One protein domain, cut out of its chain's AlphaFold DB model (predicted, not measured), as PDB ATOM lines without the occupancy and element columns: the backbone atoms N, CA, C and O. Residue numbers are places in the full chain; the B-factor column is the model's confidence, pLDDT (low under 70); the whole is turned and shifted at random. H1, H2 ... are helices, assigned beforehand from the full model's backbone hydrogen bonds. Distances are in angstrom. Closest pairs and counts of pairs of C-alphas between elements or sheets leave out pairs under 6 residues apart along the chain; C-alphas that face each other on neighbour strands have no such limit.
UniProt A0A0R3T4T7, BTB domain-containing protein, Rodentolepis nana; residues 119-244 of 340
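Overview. This is residues 119 to 244 of the 340 residues of the protein "BTB domain-containing protein" of Rodentolepis nana (UniProt A0A0R3T4T7). Three helices side by side, H1, H2 and H3, form an up-and-down bundle at one end of the model, each running against the one before. H5 and H6, loosely paired, make the other end, and the short H4 bridges H2 and H6. The printed part has 126 residues with six named helices, H1 to H6 in chain order, and no named strand: all helix. It is compact, with a radius of gyration of the C-alphas of 14.5 A and spans of 46 by 32 by 24 A.

Along the chain. H1, residues 119 to 136, begins at C-alpha 119 (-6.399, -33.270, 44.605) and is 25.7 A long. H2 is residues 143 to 158, 22.6 A; H3 residues 163 to 175, 18.2 A; H4 residues 183 to 186; H5 residues 191 to 199, 12.5 A. H6, residues 215 to 233, 26.7 A, ends at C-alpha 233 (-28.559, -51.548, 28.785).

Arrangement. H1 touches H3, closest C-alphas Ser 125 and Val 165 at 5.2 A, the same way at a shallow tilt of 14 degrees. H2 and H3, a hairpin, touch through residues 153 to 157 and 165 to 169 alone, closest C-alphas Phe 153 and Met 169 at 6.2 A. Residues 228 to 232 of H6 alone touch H4, closest C-alphas Leu 186 and Ile 229 at 6.0 A. H5 and H6, a hairpin, only just touch, with 3 pairs of C-alphas within 8 A, the closest Leu 191 and His 233 at 7.3 A. H1 and H6 are apart. Every O i to N i+4 pair is within hydrogen-bond range in H1, H3, H5 and H6, and 11 of 12 in H2; H4 is too short for one.

Size, cuts and confidence. The C-alphas farthest apart, Ile 119 and Ser 244, are 47.3 A apart. The printed part has no cut. The link from H5 to H6, 15 residues, is long. Low pLDDT, under 70, includes residues 208 to 217 and 238 to 244.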
ATOM      1  N   ILE A 119      -6.607 -34.574  45.258       90.19
ATOM      2  CA  ILE A 119      -6.399 -33.270  44.605       90.19
ATOM      3  C   ILE A 119      -6.179 -33.405  43.090       90.19
ATOM      4  O   ILE A 119      -6.527 -32.509  42.321       90.19
ATOM      5  N   GLY A 120      -5.648 -34.548  42.652       93.31
ATOM      6  CA  GLY A 120      -5.437 -34.839  41.245       93.31
ATOM      7  C   GLY A 120      -6.738 -35.060  40.482       93.31
ATOM      8  O   GLY A 120      -6.856 -34.597  39.348       93.31
ATOM      9  N   TYR A 121      -7.756 -35.655  41.111       93.44
ATOM     10  CA  TYR A 121      -9.081 -35.786  40.499       93.44
ATOM     11  C   TYR A 121      -9.751 -34.432  40.258       93.44
ATOM     12  O   TYR A 121     -10.346 -34.234  39.197       93.44
ATOM     13  N   ALA A 122      -9.601 -33.485  41.185       91.12
ATOM     14  CA  ALA A 122     -10.114 -32.126  41.018       91.12
ATOM     15  C   ALA A 122      -9.399 -31.387  39.872       91.12
ATOM     16  O   ALA A 122     -10.044 -30.762  39.024       91.12
ATOM     17  N   ALA A 123      -8.068 -31.513  39.788       92.00
ATOM     18  CA  ALA A 123      -7.281 -30.947  38.692       92.00
ATOM     19  C   ALA A 123      -7.666 -31.555  37.332       92.00
ATOM     20  O   ALA A 123      -7.912 -30.818  36.375       92.00
ATOM     21  N   CYS A 124      -7.807 -32.884  37.260       95.00
ATOM     22  CA  CYS A 124      -8.276 -33.581  36.062       95.00
ATOM     23  C   CYS A 124      -9.687 -33.127  35.676       95.00
ATOM     24  O   CYS A 124      -9.922 -32.778  34.524       95.00
ATOM     25  N   SER A 125     -10.618 -33.049  36.630       91.44
ATOM     26  CA  SER A 125     -11.994 -32.601  36.384       91.44
ATOM     27  C   SER A 125     -12.041 -31.173  35.832       91.44
ATOM     28  O   SER A 125     -12.748 -30.898  34.859       91.44
ATOM     29  N   ARG A 126     -11.235 -30.257  36.382       89.31
ATOM     30  CA  ARG A 126     -11.098 -28.888  35.861       89.31
ATOM     31  C   ARG A 126     -10.516 -28.867  34.448       89.31
ATOM     32  O   ARG A 126     -11.045 -28.161  33.588       89.31
ATOM     33  N   ALA A 127      -9.446 -29.617  34.205       89.62
ATOM     34  CA  ALA A 127      -8.798 -29.668  32.900       89.62
ATOM     35  C   ALA A 127      -9.707 -30.292  31.829       89.62
ATOM     36  O   ALA A 127      -9.754 -29.786  30.708       89.62
ATOM     37  N   LEU A 128     -10.505 -31.302  32.191       91.00
ATOM     38  CA  LEU A 128     -11.557 -31.847  31.336       91.00
ATOM     39  C   LEU A 128     -12.538 -30.730  30.976       91.00
ATOM     40  O   LEU A 128     -12.672 -30.409  29.801       91.00
ATOM     41  N   ARG A 129     -13.152 -30.051  31.954       85.31
ATOM     42  CA  ARG A 129     -14.092 -28.942  31.677       85.31
ATOM     43  C   ARG A 129     -13.516 -27.905  30.716       85.31
ATOM     44  O   ARG A 129     -14.210 -27.497  29.791       85.31
ATOM     45  N   PHE A 130     -12.253 -27.522  30.898       82.62
ATOM     46  CA  PHE A 130     -11.582 -26.581  30.005       82.62
ATOM     47  C   PHE A 130     -11.404 -27.132  28.583       82.62
ATOM     48  O   PHE A 130     -11.716 -26.431  27.622       82.62
ATOM     49  N   LEU A 131     -10.949 -28.381  28.443       85.06
ATOM     50  CA  LEU A 131     -10.826 -29.055  27.148       85.06
ATOM     51  C   LEU A 131     -12.170 -29.063  26.413       85.06
ATOM     52  O   LEU A 131     -12.253 -28.636  25.266       85.06
ATOM     53  N   PHE A 132     -13.228 -29.484  27.101       77.69
ATOM     54  CA  PHE A 132     -14.567 -29.554  26.533       77.69
ATOM     55  C   PHE A 132     -15.108 -28.174  26.172       77.69
ATOM     56  O   PHE A 132     -15.586 -28.008  25.059       77.69
ATOM     57  N   MET A 133     -14.970 -27.160  27.030       72.38
ATOM     58  CA  MET A 133     -15.342 -25.788  26.665       72.38
ATOM     59  C   MET A 133     -14.599 -25.320  25.412       72.38
ATOM     60  O   MET A 133     -15.212 -24.781  24.498       72.38
ATOM     61  N   LYS A 134     -13.288 -25.555  25.334       73.31
ATOM     62  CA  LYS A 134     -12.476 -25.130  24.190       73.31
ATOM     63  C   LYS A 134     -12.896 -25.815  22.887       73.31
ATOM     64  O   LYS A 134     -12.884 -25.159  21.850       73.31
ATOM     65  N   THR A 135     -13.235 -27.102  22.931       72.44
ATOM     66  CA  THR A 135     -13.627 -27.875  21.740       72.44
ATOM     67  C   THR A 135     -15.088 -27.640  21.355       72.44
ATOM     68  O   THR A 135     -15.396 -27.489  20.181       72.44
ATOM     69  N   LEU A 136     -15.997 -27.575  22.328       66.88
ATOM     70  CA  LEU A 136     -17.444 -27.537  22.095       66.88
ATOM     71  C   LEU A 136     -17.994 -26.126  21.840       66.88
ATOM     72  O   LEU A 136     -19.104 -25.997  21.333       66.88
ATOM     73  N   LEU A 137     -17.238 -25.071  22.172       61.97
ATOM     74  CA  LEU A 137     -17.574 -23.690  21.799       61.97
ATOM     75  C   LEU A 137     -17.220 -23.363  20.339       61.97
ATOM     76  O   LEU A 137     -17.576 -22.290  19.857       61.97
ATOM     77  N   GLN A 138     -16.519 -24.251  19.629       56.31
ATOM     78  CA  GLN A 138     -16.193 -24.032  18.224       56.31
ATOM     79  C   GLN A 138     -17.386 -24.400  17.327       56.31
ATOM     80  O   GLN A 138     -18.012 -25.442  17.538       56.31
ATOM     81  N   PRO A 139     -17.725 -23.569  16.326       50.06
ATOM     82  CA  PRO A 139     -18.793 -23.884  15.389       50.06
ATOM     83  C   PRO A 139     -18.399 -25.083  14.519       50.06
ATOM     84  O   PRO A 139     -17.469 -24.997  13.722       50.06
ATOM     85  N   GLY A 140     -19.140 -26.184  14.664       59.88
ATOM     86  CA  GLY A 140     -18.960 -27.410  13.886       59.88
ATOM     87  C   GLY A 140     -17.759 -28.241  14.338       59.88
ATOM     88  O   GLY A 140     -16.638 -28.034  13.884       59.88
ATOM     89  N   ILE A 141     -18.007 -29.238  15.188       73.19
ATOM     90  CA  ILE A 141     -16.964 -30.155  15.665       73.19
ATOM     91  C   ILE A 141     -16.732 -31.220  14.598       73.19
ATOM     92  O   ILE A 141     -17.672 -31.923  14.201       73.19
ATOM     93  N   ASN A 142     -15.491 -31.382  14.149       83.94
ATOM     94  CA  ASN A 142     -15.186 -32.361  13.114       83.94
ATOM     95  C   ASN A 142     -15.210 -33.806  13.661       83.94
ATOM     96  O   ASN A 142     -15.238 -34.054  14.866       83.94
ATOM     97  N   VAL A 143     -15.207 -34.793  12.764       87.25
ATOM     98  CA  VAL A 143     -15.323 -36.215  13.138       87.25
ATOM     99  C   VAL A 143     -14.145 -36.697  14.000       87.25
ATOM    100  O   VAL A 143     -14.337 -37.514  14.899       87.25
ATOM    101  N   GLU A 144     -12.930 -36.203  13.763       90.69
ATOM    102  CA  GLU A 144     -11.736 -36.589  14.527       90.69
ATOM    103  C   GLU A 144     -11.780 -36.057  15.966       90.69
ATOM    104  O   GLU A 144     -11.474 -36.780  16.922       90.69
ATOM    105  N   GLU A 145     -12.236 -34.819  16.138       89.12
ATOM    106  CA  GLU A 145     -12.474 -34.206  17.443       89.12
ATOM    107  C   GLU A 145     -13.568 -34.957  18.202       89.12
ATOM    108  O   GLU A 145     -13.362 -35.321  19.360       89.12
ATOM    109  N   GLN A 146     -14.687 -35.287  17.546       89.50
ATOM    110  CA  GLN A 146     -15.750 -36.094  18.155       89.50
ATOM    111  C   GLN A 146     -15.226 -37.455  18.627       89.50
ATOM    112  O   GLN A 146     -15.454 -37.832  19.776       89.50
ATOM    113  N   ASN A 147     -14.466 -38.165  17.788       92.81
ATOM    114  CA  ASN A 147     -13.857 -39.448  18.156       92.81
ATOM    115  C   ASN A 147     -12.902 -39.303  19.351       92.81
ATOM    116  O   ASN A 147     -12.861 -40.162  20.236       92.81
ATOM    117  N   THR A 148     -12.151 -38.202  19.408       93.06
ATOM    118  CA  THR A 148     -11.254 -37.907  20.529       93.06
ATOM    119  C   THR A 148     -12.036 -37.676  21.821       93.06
ATOM    120  O   THR A 148     -11.690 -38.270  22.843       93.06
ATOM    121  N   LEU A 149     -13.114 -36.885  21.779       92.56
ATOM    122  CA  LEU A 149     -13.980 -36.647  22.938       92.56
ATOM    123  C   LEU A 149     -14.652 -37.937  23.421       92.56
ATOM    124  O   LEU A 149     -14.680 -38.201  24.621       92.56
ATOM    125  N   GLN A 150     -15.142 -38.771  22.502       94.94
ATOM    126  CA  GLN A 150     -15.734 -40.073  22.824       94.94
ATOM    127  C   GLN A 150     -14.720 -41.014  23.490       94.94
ATOM    128  O   GLN A 150     -15.048 -41.675  24.475       94.94
ATOM    129  N   ARG A 151     -13.475 -41.053  22.999       95.94
ATOM    130  CA  ARG A 151     -12.407 -41.848  23.622       95.94
ATOM    131  C   ARG A 151     -12.089 -41.354  25.029       95.94
ATOM    132  O   ARG A 151     -12.008 -42.166  25.939       95.94
ATOM    133  N   ILE A 152     -11.952 -40.041  25.219       95.69
ATOM    134  CA  ILE A 152     -11.706 -39.448  26.545       95.69
ATOM    135  C   ILE A 152     -12.847 -39.782  27.507       95.69
ATOM    136  O   ILE A 152     -12.587 -40.136  28.654       95.69
ATOM    137  N   PHE A 153     -14.092 -39.707  27.033       96.31
ATOM    138  CA  PHE A 153     -15.267 -40.062  27.817       96.31
ATOM    139  C   PHE A 153     -15.189 -41.507  28.314       96.31
ATOM    140  O   PHE A 153     -15.290 -41.743  29.512       96.31
ATOM    141  N   VAL A 154     -14.944 -42.467  27.418       97.19
ATOM    142  CA  VAL A 154     -14.812 -43.890  27.776       97.19
ATOM    143  C   VAL A 154     -13.637 -44.117  28.731       97.19
ATOM    144  O   VAL A 154     -13.828 -44.724  29.785       97.19
ATOM    145  N   ASP A 155     -12.461 -43.580  28.403       96.50
ATOM    146  CA  ASP A 155     -11.242 -43.707  29.206       96.50
ATOM    147  C   ASP A 155     -11.439 -43.187  30.635       96.50
ATOM    148  O   ASP A 155     -10.964 -43.810  31.580       96.50
ATOM    149  N   ALA A 156     -12.143 -42.066  30.812       96.56
ATOM    150  CA  ALA A 156     -12.383 -41.481  32.129       96.56
ATOM    151  C   ALA A 156     -13.171 -42.423  33.056       96.56
ATOM    152  O   ALA A 156     -12.865 -42.475  34.243       96.56
ATOM    153  N   PHE A 157     -14.130 -43.186  32.514       96.56
ATOM    154  CA  PHE A 157     -14.884 -44.195  33.273       96.56
ATOM    155  C   PHE A 157     -14.122 -45.502  33.489       96.56
ATOM    156  O   PHE A 157     -14.391 -46.220  34.448       96.56
ATOM    157  N   GLU A 158     -13.218 -45.865  32.580       95.81
ATOM    158  CA  GLU A 158     -12.451 -47.113  32.687       95.81
ATOM    159  C   GLU A 158     -11.219 -46.973  33.582       95.81
ATOM    160  O   GLU A 158     -10.818 -47.938  34.232       95.81
ATOM    161  N   LYS A 159     -10.623 -45.779  33.622       94.94
ATOM    162  CA  LYS A 159      -9.361 -45.503  34.321       94.94
ATOM    163  C   LYS A 159      -9.544 -44.851  35.685       94.94
ATOM    164  O   LYS A 159      -8.546 -44.614  36.360       94.94
ATOM    165  N   SER A 160     -10.775 -44.542  36.094       95.31
ATOM    166  CA  SER A 160     -11.038 -43.940  37.397       95.31
ATOM    167  C   SER A 160     -12.235 -44.550  38.103       95.31
ATOM    168  O   SER A 160     -13.177 -45.035  37.483       95.31
ATOM    169  N   THR A 161     -12.208 -44.479  39.429       94.06
ATOM    170  CA  THR A 161     -13.387 -44.676  40.277       94.06
ATOM    171  C   THR A 161     -13.893 -43.360  40.875       94.06
ATOM    172  O   THR A 161     -14.885 -43.343  41.608       94.06
ATOM    173  N   SER A 162     -13.247 -42.236  40.544       94.31
ATOM    174  CA  SER A 162     -13.574 -40.922  41.085       94.31
ATOM    175  C   SER A 162     -14.944 -40.440  40.621       94.31
ATOM    176  O   SER A 162     -15.177 -40.151  39.444       94.31
ATOM    177  N   MET A 163     -15.842 -40.253  41.591       93.44
ATOM    178  CA  MET A 163     -17.161 -39.669  41.352       93.44
ATOM    179  C   MET A 163     -17.078 -38.262  40.751       93.44
ATOM    180  O   MET A 163     -17.952 -37.892  39.977       93.44
ATOM    181  N   GLU A 164     -16.047 -37.478  41.077       92.75
ATOM    182  CA  GLU A 164     -15.893 -36.111  40.566       92.75
ATOM    183  C   GLU A 164     -15.576 -36.094  39.062       92.75
ATOM    184  O   GLU A 164     -16.183 -35.335  38.296       92.75
ATOM    185  N   VAL A 165     -14.677 -36.984  38.628       95.12
ATOM    186  CA  VAL A 165     -14.315 -37.158  37.214       95.12
ATOM    187  C   VAL A 165     -15.507 -37.708  36.433       95.12
ATOM    188  O   VAL A 165     -15.866 -37.162  35.386       95.12
ATOM    189  N   HIS A 166     -16.176 -38.735  36.968       96.44
ATOM    190  CA  HIS A 166     -17.371 -39.313  36.350       96.44
ATOM    191  C   HIS A 166     -18.506 -38.295  36.244       96.44
ATOM    192  O   HIS A 166     -19.103 -38.166  35.180       96.44
ATOM    193  N   GLN A 167     -18.780 -37.526  37.301       94.19
ATOM    194  CA  GLN A 167     -19.812 -36.491  37.269       94.19
ATOM    195  C   GLN A 167     -19.484 -35.418  36.231       94.19
ATOM    196  O   GLN A 167     -20.371 -34.995  35.497       94.19
ATOM    197  N   THR A 168     -18.213 -35.033  36.106       91.94
ATOM    198  CA  THR A 168     -17.772 -34.096  35.069       91.94
ATOM    199  C   THR A 168     -18.046 -34.640  33.661       91.94
ATOM    200  O   THR A 168     -18.571 -33.901  32.829       91.94
ATOM    201  N   MET A 169     -17.773 -35.925  33.399       95.19
ATOM    202  CA  MET A 169     -18.136 -36.564  32.125       95.19
ATOM    203  C   MET A 169     -19.649 -36.609  31.908       95.19
ATOM    204  O   MET A 169     -20.133 -36.271  30.829       95.19
ATOM    205  N   LEU A 170     -20.416 -36.999  32.925       94.75
ATOM    206  CA  LEU A 170     -21.875 -37.057  32.842       94.75
ATOM    207  C   LEU A 170     -22.485 -35.673  32.576       94.75
ATOM    208  O   LEU A 170     -23.384 -35.551  31.748       94.75
ATOM    209  N   ASP A 171     -21.959 -34.616  33.191       87.25
ATOM    210  CA  ASP A 171     -22.380 -33.242  32.911       87.25
ATOM    211  C   ASP A 171     -22.123 -32.861  31.446       87.25
ATOM    212  O   ASP A 171     -22.957 -32.199  30.828       87.25
ATOM    213  N   MET A 172     -21.019 -33.321  30.851       86.44
ATOM    214  CA  MET A 172     -20.740 -33.114  29.425       86.44
ATOM    215  C   MET A 172     -21.695 -33.906  28.537       86.44
ATOM    216  O   MET A 172     -22.213 -33.358  27.563       86.44
ATOM    217  N   PHE A 173     -21.987 -35.158  28.898       92.12
ATOM    218  CA  PHE A 173     -23.000 -35.960  28.216       92.12
ATOM    219  C   PHE A 173     -24.366 -35.274  28.247       92.12
ATOM    220  O   PHE A 173     -25.047 -35.215  27.229       92.12
ATOM    221  N   ARG A 174     -24.757 -34.710  29.394       86.88
ATOM    222  CA  ARG A 174     -26.023 -33.985  29.552       86.88
ATOM    223  C   ARG A 174     -26.157 -32.823  28.563       86.88
ATOM    224  O   ARG A 174     -27.247 -32.568  28.048       86.88
ATOM    225  N   MET A 175     -25.058 -32.113  28.322       80.31
ATOM    226  CA  MET A 175     -25.026 -30.957  27.426       80.31
ATOM    227  C   MET A 175     -24.943 -31.378  25.947       80.31
ATOM    228  O   MET A 175     -25.652 -30.825  25.108       80.31
ATOM    229  N   HIS A 176     -24.150 -32.408  25.627       84.38
ATOM    230  CA  HIS A 176     -23.866 -32.831  24.247       84.38
ATOM    231  C   HIS A 176     -24.131 -34.326  23.998       84.38
ATOM    232  O   HIS A 176     -23.254 -35.040  23.503       84.38
ATOM    233  N   PRO A 177     -25.339 -34.837  24.287       88.38
ATOM    234  CA  PRO A 177     -25.601 -36.277  24.267       88.38
ATOM    235  C   PRO A 177     -25.429 -36.902  22.878       88.38
ATOM    236  O   PRO A 177     -25.076 -38.072  22.763       88.38
ATOM    237  N   LEU A 178     -25.633 -36.121  21.812       88.31
ATOM    238  CA  LEU A 178     -25.513 -36.592  20.434       88.31
ATOM    239  C   LEU A 178     -24.065 -36.875  20.015       88.31
ATOM    240  O   LEU A 178     -23.847 -37.790  19.226       88.31
ATOM    241  N   ILE A 179     -23.078 -36.176  20.590       89.88
ATOM    242  CA  ILE A 179     -21.652 -36.484  20.376       89.88
ATOM    243  C   ILE A 179     -21.321 -37.865  20.945       89.88
ATOM    244  O   ILE A 179     -20.518 -38.598  20.381       89.88
ATOM    245  N   PHE A 180     -21.965 -38.246  22.045       93.31
ATOM    246  CA  PHE A 180     -21.716 -39.498  22.756       93.31
ATOM    247  C   PHE A 180     -22.733 -40.597  22.412       93.31
ATOM    248  O   PHE A 180     -22.780 -41.628  23.081       93.31
ATOM    249  N   ASN A 181     -23.546 -40.407  21.367       92.75
ATOM    250  CA  ASN A 181     -24.576 -41.357  20.941       92.75
ATOM    251  C   ASN A 181     -23.977 -42.525  20.136       92.75
ATOM    252  O   ASN A 181     -24.291 -42.738  18.966       92.75
ATOM    253  N   ASN A 182     -23.075 -43.277  20.765       93.31
ATOM    254  CA  ASN A 182     -22.492 -44.505  20.236       93.31
ATOM    255  C   ASN A 182     -22.477 -45.603  21.318       93.31
ATOM    256  O   ASN A 182     -22.507 -45.285  22.511       93.31
ATOM    257  N   PRO A 183     -22.384 -46.891  20.938       95.06
ATOM    258  CA  PRO A 183     -22.501 -47.992  21.891       95.06
ATOM    259  C   PRO A 183     -21.530 -47.944  23.075       95.06
ATOM    260  O   PRO A 183     -21.930 -48.211  24.207       95.06
ATOM    261  N   LEU A 184     -20.268 -47.575  22.829       96.00
ATOM    262  CA  LEU A 184     -19.235 -47.552  23.865       96.00
ATOM    263  C   LEU A 184     -19.517 -46.467  24.904       96.00
ATOM    264  O   LEU A 184     -19.501 -46.757  26.097       96.00
ATOM    265  N   CYS A 185     -19.835 -45.248  24.470       97.25
ATOM    266  CA  CYS A 185     -20.134 -44.144  25.381       97.25
ATOM    267  C   CYS A 185     -21.431 -44.385  26.163       97.25
ATOM    268  O   CYS A 185     -21.451 -44.252  27.384       97.25
ATOM    269  N   LEU A 186     -22.502 -44.807  25.487       96.31
ATOM    270  CA  LEU A 186     -23.797 -45.041  26.133       96.31
ATOM    271  C   LEU A 186     -23.750 -46.177  27.165       96.31
ATOM    272  O   LEU A 186     -24.482 -46.124  28.152       96.31
ATOM    273  N   SER A 187     -22.856 -47.160  26.996       96.00
ATOM    274  CA  SER A 187     -22.630 -48.207  28.003       96.00
ATOM    275  C   SER A 187     -22.063 -47.678  29.328       96.00
ATOM    276  O   SER A 187     -22.207 -48.336  30.355       96.00
ATOM    277  N   LYS A 188     -21.434 -46.491  29.327       96.94
ATOM    278  CA  LYS A 188     -20.871 -45.863  30.534       96.94
ATOM    279  C   LYS A 188     -21.865 -44.964  31.268       96.94
ATOM    280  O   LYS A 188     -21.643 -44.647  32.431       96.94
ATOM    281  N   VAL A 189     -22.954 -44.550  30.616       95.81
ATOM    282  CA  VAL A 189     -23.977 -43.685  31.219       95.81
ATOM    283  C   VAL A 189     -24.944 -44.545  32.040       95.81
ATOM    284  O   VAL A 189     -25.616 -45.396  31.457       95.81
ATOM    285  N   PRO A 190     -25.066 -44.347  33.367       93.81
ATOM    286  CA  PRO A 190     -25.998 -45.128  34.177       93.81
ATOM    287  C   PRO A 190     -27.455 -44.859  33.786       93.81
ATOM    288  O   PRO A 190     -27.863 -43.700  33.669       93.81
ATOM    289  N   LEU A 191     -28.255 -45.923  33.645       90.00
ATOM    290  CA  LEU A 191     -29.662 -45.814  33.248       90.00
ATOM    291  C   LEU A 191     -30.481 -44.957  34.234       90.00
ATOM    292  O   LEU A 191     -31.222 -44.070  33.823       90.00
ATOM    293  N   ASP A 192     -30.295 -45.157  35.539       90.12
ATOM    294  CA  ASP A 192     -31.014 -44.384  36.563       90.12
ATOM    295  C   ASP A 192     -30.672 -42.890  36.504       90.12
ATOM    296  O   ASP A 192     -31.526 -42.026  36.712       90.12
ATOM    297  N   TRP A 193     -29.417 -42.570  36.177       93.19
ATOM    298  CA  TRP A 193     -28.964 -41.190  36.061       93.19
ATOM    299  C   TRP A 193     -29.595 -40.495  34.850       93.19
ATOM    300  O   TRP A 193     -30.072 -39.367  34.979       93.19
ATOM    301  N   ILE A 194     -29.666 -41.161  33.689       87.38
ATOM    302  CA  ILE A 194     -30.276 -40.552  32.497       87.38
ATOM    303  C   ILE A 194     -31.786 -40.361  32.664       87.38
ATOM    304  O   ILE A 194     -32.311 -39.320  32.266       87.38
ATOM    305  N   LEU A 195     -32.478 -41.308  33.306       83.69
ATOM    306  CA  LEU A 195     -33.904 -41.173  33.613       83.69
ATOM    307  C   LEU A 195     -34.157 -39.954  34.504       83.69
ATOM    308  O   LEU A 195     -35.015 -39.133  34.187       83.69
ATOM    309  N   LYS A 196     -33.335 -39.765  35.542       84.19
ATOM    310  CA  LYS A 196     -33.397 -38.582  36.405       84.19
ATOM    311  C   LYS A 196     -33.159 -37.279  35.632       84.19
ATOM    312  O   LYS A 196     -33.920 -36.328  35.781       84.19
ATOM    313  N   VAL A 197     -32.139 -37.228  34.775       80.25
ATOM    314  CA  VAL A 197     -31.822 -36.040  33.955       80.25
ATOM    315  C   VAL A 197     -32.986 -35.645  33.042       80.25
ATOM    316  O   VAL A 197     -33.258 -34.456  32.846       80.25
ATOM    317  N   ILE A 198     -33.689 -36.639  32.506       75.25
ATOM    318  CA  ILE A 198     -34.877 -36.453  31.674       75.25
ATOM    319  C   ILE A 198     -36.064 -35.954  32.499       75.25
ATOM    320  O   ILE A 198     -36.733 -35.007  32.079       75.25
ATOM    321  N   GLU A 199     -36.325 -36.554  33.662       71.50
ATOM    322  CA  GLU A 199     -37.376 -36.103  34.585       71.50
ATOM    323  C   GLU A 199     -37.162 -34.643  35.008       71.50
ATOM    324  O   GLU A 199     -38.100 -33.841  35.017       71.50
ATOM    325  N   GLU A 200     -35.907 -34.277  35.267       74.31
ATOM    326  CA  GLU A 200     -35.473 -32.917  35.598       74.31
ATOM    327  C   GLU A 200     -35.455 -31.969  34.390       74.31
ATOM    328  O   GLU A 200     -35.220 -30.771  34.559       74.31
ATOM    329  N   LYS A 201     -35.723 -32.471  33.175       68.50
ATOM    330  CA  LYS A 201     -35.726 -31.698  31.921       68.50
ATOM    331  C   LYS A 201     -34.403 -30.957  31.694       68.50
ATOM    332  O   LYS A 201     -34.390 -29.813  31.250       68.50
ATOM    333  N   SER A 202     -33.288 -31.609  32.022       74.19
ATOM    334  CA  SER A 202     -31.955 -30.997  32.004       74.19
ATOM    335  C   SER A 202     -31.051 -31.496  30.873       74.19
ATOM    336  O   SER A 202     -29.894 -31.099  30.813       74.19
ATOM    337  N   LEU A 203     -31.559 -32.334  29.964       77.75
ATOM    338  CA  LEU A 203     -30.844 -32.809  28.775       77.75
ATOM    339  C   LEU A 203     -30.962 -31.784  27.638       77.75
ATOM    340  O   LEU A 203     -32.086 -31.455  27.263       77.75
ATOM    341  N   TRP A 204     -29.846 -31.307  27.079       74.69
ATOM    342  CA  TRP A 204     -29.856 -30.169  26.142       74.69
ATOM    343  C   TRP A 204     -30.045 -30.557  24.676       74.69
ATOM    344  O   TRP A 204     -30.546 -29.750  23.906       74.69
ATOM    345  N   MET A 205     -29.705 -31.789  24.279       73.69
ATOM    346  CA  MET A 205     -29.823 -32.250  22.885       73.69
ATOM    347  C   MET A 205     -29.230 -31.242  21.883       73.69
ATOM    348  O   MET A 205     -29.911 -30.769  20.977       73.69
ATOM    349  N   GLN A 206     -27.961 -30.879  22.061       71.38
ATOM    350  CA  GLN A 206     -27.243 -30.061  21.086       71.38
ATOM    351  C   GLN A 206     -26.722 -30.928  19.933       71.38
ATOM    352  O   GLN A 206     -26.186 -32.016  20.162       71.38
ATOM    353  N   SER A 207     -26.881 -30.455  18.699       70.56
ATOM    354  CA  SER A 207     -26.343 -31.092  17.500       70.56
ATOM    355  C   SER A 207     -24.832 -30.891  17.377       70.56
ATOM    356  O   SER A 207     -24.246 -29.990  17.978       70.56
ATOM    357  N   THR A 208     -24.190 -31.699  16.534       67.69
ATOM    358  CA  THR A 208     -22.757 -31.579  16.215       67.69
ATOM    359  C   THR A 208     -22.411 -30.308  15.434       67.69
ATOM    360  O   THR A 208     -21.251 -29.907  15.385       67.69
ATOM    361  N   GLU A 209     -23.414 -29.669  14.833       63.56
ATOM    362  CA  GLU A 209     -23.299 -28.396  14.111       63.56
ATOM    363  C   GLU A 209     -23.556 -27.185  15.029       63.56
ATOM    364  O   GLU A 209     -23.446 -26.044  14.594       63.56
ATOM    365  N   GLY A 210     -23.873 -27.419  16.310       60.59
ATOM    366  CA  GLY A 210     -23.939 -26.387  17.344       60.59
ATOM    367  C   GLY A 210     -25.341 -25.880  17.690       60.59
ATOM    368  O   GLY A 210     -25.472 -25.133  18.657       60.59
ATOM    369  N   TYR A 211     -26.392 -26.305  16.987       62.56
ATOM    370  CA  TYR A 211     -27.773 -25.904  17.290       62.56
ATOM    371  C   TYR A 211     -28.417 -26.775  18.377       62.56
ATOM    372  O   TYR A 211     -28.109 -27.954  18.519       62.56
ATOM    373  N   ILE A 212     -29.344 -26.200  19.144       62.75
ATOM    374  CA  ILE A 212     -30.053 -26.876  20.241       62.75
ATOM    375  C   ILE A 212     -31.474 -27.230  19.779       62.75
ATOM    376  O   ILE A 212     -32.192 -26.370  19.265       62.75
ATOM    377  N   TYR A 213     -31.889 -28.493  19.935       60.00
ATOM    378  CA  TYR A 213     -33.237 -28.926  19.546       60.00
ATOM    379  C   TYR A 213     -34.296 -28.525  20.586       60.00
ATOM    380  O   TYR A 213     -34.111 -28.725  21.782       60.00
ATOM    381  N   PHE A 214     -35.469 -28.075  20.120       59.91
ATOM    382  CA  PHE A 214     -36.631 -27.755  20.966       59.91
ATOM    383  C   PHE A 214     -37.928 -28.420  20.463       59.91
ATOM    384  O   PHE A 214     -38.019 -28.918  19.335       59.91
ATOM    385  N   GLY A 215     -38.959 -28.452  21.316       59.31
ATOM    386  CA  GLY A 215     -40.313 -28.891  20.957       59.31
ATOM    387  C   GLY A 215     -40.394 -30.327  20.418       59.31
ATOM    388  O   GLY A 215     -39.906 -31.269  21.036       59.31
ATOM    389  N   ARG A 216     -41.035 -30.517  19.256       59.94
ATOM    390  CA  ARG A 216     -41.185 -31.856  18.642       59.94
ATOM    391  C   ARG A 216     -39.843 -32.462  18.223       59.94
ATOM    392  O   ARG A 216     -39.675 -33.674  18.340       59.94
ATOM    393  N   ASN A 217     -38.902 -31.636  17.765       62.00
ATOM    394  CA  ASN A 217     -37.580 -32.108  17.354       62.00
ATOM    395  C   ASN A 217     -36.792 -32.602  18.571       62.00
ATOM    396  O   ASN A 217     -36.234 -33.690  18.519       62.00
ATOM    397  N   TYR A 218     -36.861 -31.879  19.693       71.81
ATOM    398  CA  TYR A 218     -36.302 -32.337  20.964       71.81
ATOM    399  C   TYR A 218     -36.839 -33.716  21.359       71.81
ATOM    400  O   TYR A 218     -36.068 -34.650  21.541       71.81
ATOM    401  N   VAL A 219     -38.166 -33.876  21.418       68.56
ATOM    402  CA  VAL A 219     -38.792 -35.157  21.793       68.56
ATOM    403  C   VAL A 219     -38.406 -36.283  20.832       68.56
ATOM    404  O   VAL A 219     -38.229 -37.421  21.260       68.56
ATOM    405  N   THR A 220     -38.254 -35.979  19.543       77.56
ATOM    406  CA  THR A 220     -37.806 -36.954  18.539       77.56
ATOM    407  C   THR A 220     -36.384 -37.424  18.830       77.56
ATOM    408  O   THR A 220     -36.145 -38.629  18.898       77.56
ATOM    409  N   GLU A 221     -35.452 -36.497  19.047       81.62
ATOM    410  CA  GLU A 221     -34.055 -36.838  19.311       81.62
ATOM    411  C   GLU A 221     -33.871 -37.513  20.676       81.62
ATOM    412  O   GLU A 221     -33.110 -38.473  20.784       81.62
ATOM    413  N   VAL A 222     -34.614 -37.093  21.706       82.81
ATOM    414  CA  VAL A 222     -34.599 -37.759  23.018       82.81
ATOM    415  C   VAL A 222     -35.101 -39.195  22.905       82.81
ATOM    416  O   VAL A 222     -34.456 -40.099  23.425       82.81
ATOM    417  N   ASN A 223     -36.212 -39.439  22.199       83.19
ATOM    418  CA  ASN A 223     -36.714 -40.803  22.017       83.19
ATOM    419  C   ASN A 223     -35.716 -41.683  21.244       83.19
ATOM    420  O   ASN A 223     -35.521 -42.833  21.623       83.19
ATOM    421  N   LYS A 224     -35.031 -41.150  20.220       88.88
ATOM    422  CA  LYS A 224     -33.954 -41.880  19.521       88.88
ATOM    423  C   LYS A 224     -32.786 -42.217  20.451       88.88
ATOM    424  O   LYS A 224     -32.304 -43.346  20.441       88.88
ATOM    425  N   LEU A 225     -32.328 -41.249  21.250       89.75
ATOM    426  CA  LEU A 225     -31.250 -41.461  22.217       89.75
ATOM    427  C   LEU A 225     -31.636 -42.535  23.240       89.75
ATOM    428  O   LEU A 225     -30.852 -43.439  23.516       89.75
ATOM    429  N   LEU A 226     -32.854 -42.455  23.772       87.25
ATOM    430  CA  LEU A 226     -33.373 -43.430  24.721       87.25
ATOM    431  C   LEU A 226     -33.472 -44.820  24.120       87.25
ATOM    432  O   LEU A 226     -33.067 -45.772  24.775       87.25
ATOM    433  N   ASP A 227     -33.947 -44.944  22.884       89.12
ATOM    434  CA  ASP A 227     -34.010 -46.232  22.194       89.12
ATOM    435  C   ASP A 227     -32.636 -46.901  22.131       89.12
ATOM    436  O   ASP A 227     -32.508 -48.090  22.440       89.12
ATOM    437  N   ASN A 228     -31.594 -46.124  21.829       92.25
ATOM    438  CA  ASN A 228     -30.219 -46.615  21.831       92.25
ATOM    439  C   ASN A 228     -29.758 -47.011  23.242       92.25
ATOM    440  O   ASN A 228     -29.209 -48.098  23.419       92.25
ATOM    441  N   ILE A 229     -30.011 -46.174  24.253       91.00
ATOM    442  CA  ILE A 229     -29.637 -46.450  25.649       91.00
ATOM    443  C   ILE A 229     -30.332 -47.716  26.163       91.00
ATOM    444  O   ILE A 229     -29.659 -48.631  26.629       91.00
ATOM    445  N   PHE A 230     -31.657 -47.815  26.050       90.12
ATOM    446  CA  PHE A 230     -32.412 -48.984  26.508       90.12
ATOM    447  C   PHE A 230     -31.939 -50.266  25.819       90.12
ATOM    448  O   PHE A 230     -31.800 -51.294  26.480       90.12
ATOM    449  N   THR A 231     -31.621 -50.196  24.522       92.56
ATOM    450  CA  THR A 231     -31.061 -51.330  23.775       92.56
ATOM    451  C   THR A 231     -29.710 -51.768  24.344       92.56
ATOM    452  O   THR A 231     -29.497 -52.957  24.567       92.56
ATOM    453  N   ILE A 232     -28.809 -50.823  24.619       94.12
ATOM    454  CA  ILE A 232     -27.458 -51.106  25.133       94.12
ATOM    455  C   ILE A 232     -27.495 -51.652  26.561       94.12
ATOM    456  O   ILE A 232     -26.744 -52.566  26.890       94.12
ATOM    457  N   HIS A 233     -28.388 -51.122  27.394       91.62
ATOM    458  CA  HIS A 233     -28.559 -51.548  28.785       91.62
ATOM    459  C   HIS A 233     -29.460 -52.785  28.935       91.62
ATOM    460  O   HIS A 233     -29.645 -53.272  30.048       91.62
ATOM    461  N   GLY A 234     -30.032 -53.307  27.842       89.88
ATOM    462  CA  GLY A 234     -30.948 -54.453  27.875       89.88
ATOM    463  C   GLY A 234     -32.227 -54.194  28.681       89.88
ATOM    464  O   GLY A 234     -32.807 -55.124  29.243       89.88
ATOM    465  N   ALA A 235     -32.653 -52.935  28.775       86.88
ATOM    466  CA  ALA A 235     -33.757 -52.497  29.621       86.88
ATOM    467  C   ALA A 235     -35.056 -52.296  28.823       86.88
ATOM    468  O   ALA A 235     -35.054 -52.057  27.615       86.88
ATOM    469  N   THR A 236     -36.202 -52.403  29.503       80.62
ATOM    470  CA  THR A 236     -37.510 -52.203  28.864       80.62
ATOM    471  C   THR A 236     -37.723 -50.731  28.539       80.62
ATOM    472  O   THR A 236     -37.619 -49.876  29.415       80.62
ATOM    473  N   LYS A 237     -38.057 -50.449  27.278       72.62
ATOM    474  CA  LYS A 237     -38.296 -49.095  26.779       72.62
ATOM    475  C   LYS A 237     -39.420 -48.402  27.550       72.62
ATOM    476  O   LYS A 237     -40.531 -48.926  27.644       72.62
ATOM    477  N   ILE A 238     -39.143 -47.182  28.001       66.81
ATOM    478  CA  ILE A 238     -40.145 -46.255  28.531       66.81
ATOM    479  C   ILE A 238     -40.352 -45.164  27.471       66.81
ATOM    480  O   ILE A 238     -39.439 -44.368  27.245       66.81
ATOM    481  N   PRO A 239     -41.498 -45.131  26.765       59.81
ATOM    482  CA  PRO A 239     -41.747 -44.097  25.769       59.81
ATOM    483  C   PRO A 239     -41.938 -42.737  26.447       59.81
ATOM    484  O   PRO A 239     -42.723 -42.610  27.390       59.81
ATOM    485  N   ILE A 240     -41.254 -41.706  25.943       58.84
ATOM    486  CA  ILE A 240     -41.499 -40.326  26.366       58.84
ATOM    487  C   ILE A 240     -42.520 -39.706  25.429       58.84
ATOM    488  O   ILE A 240     -42.237 -39.402  24.267       58.84
ATOM    489  N   GLU A 241     -43.721 -39.504  25.959       53.19
ATOM    490  CA  GLU A 241     -44.807 -38.856  25.240       53.19
ATOM    491  C   GLU A 241     -44.752 -37.335  25.389       53.19
ATOM    492  O   GLU A 241     -44.526 -36.783  26.469       53.19
ATOM    493  N   PHE A 242     -45.025 -36.637  24.286       42.72
ATOM    494  CA  PHE A 242     -45.238 -35.197  24.301       42.72
ATOM    495  C   PHE A 242     -46.529 -34.882  25.068       42.72
ATOM    496  O   PHE A 242     -47.632 -35.096  24.562       42.72
ATOM    497  N   LYS A 243     -46.411 -34.328  26.279       43.59
ATOM    498  CA  LYS A 243     -47.560 -33.734  26.969       43.59
ATOM    499  C   LYS A 243     -47.816 -32.348  26.387       43.59
ATOM    500  O   LYS A 243     -47.051 -31.419  26.607       43.59
ATOM    501  N   SER A 244     -48.919 -32.210  25.655       35.38
ATOM    502  CA  SER A 244     -49.352 -30.951  25.030       35.38
ATOM    503  C   SER A 244     -49.834 -29.884  26.016       35.38
ATOM    504  O   SER A 244     -50.177 -28.782  25.594       35.38
TER     505      SER A 244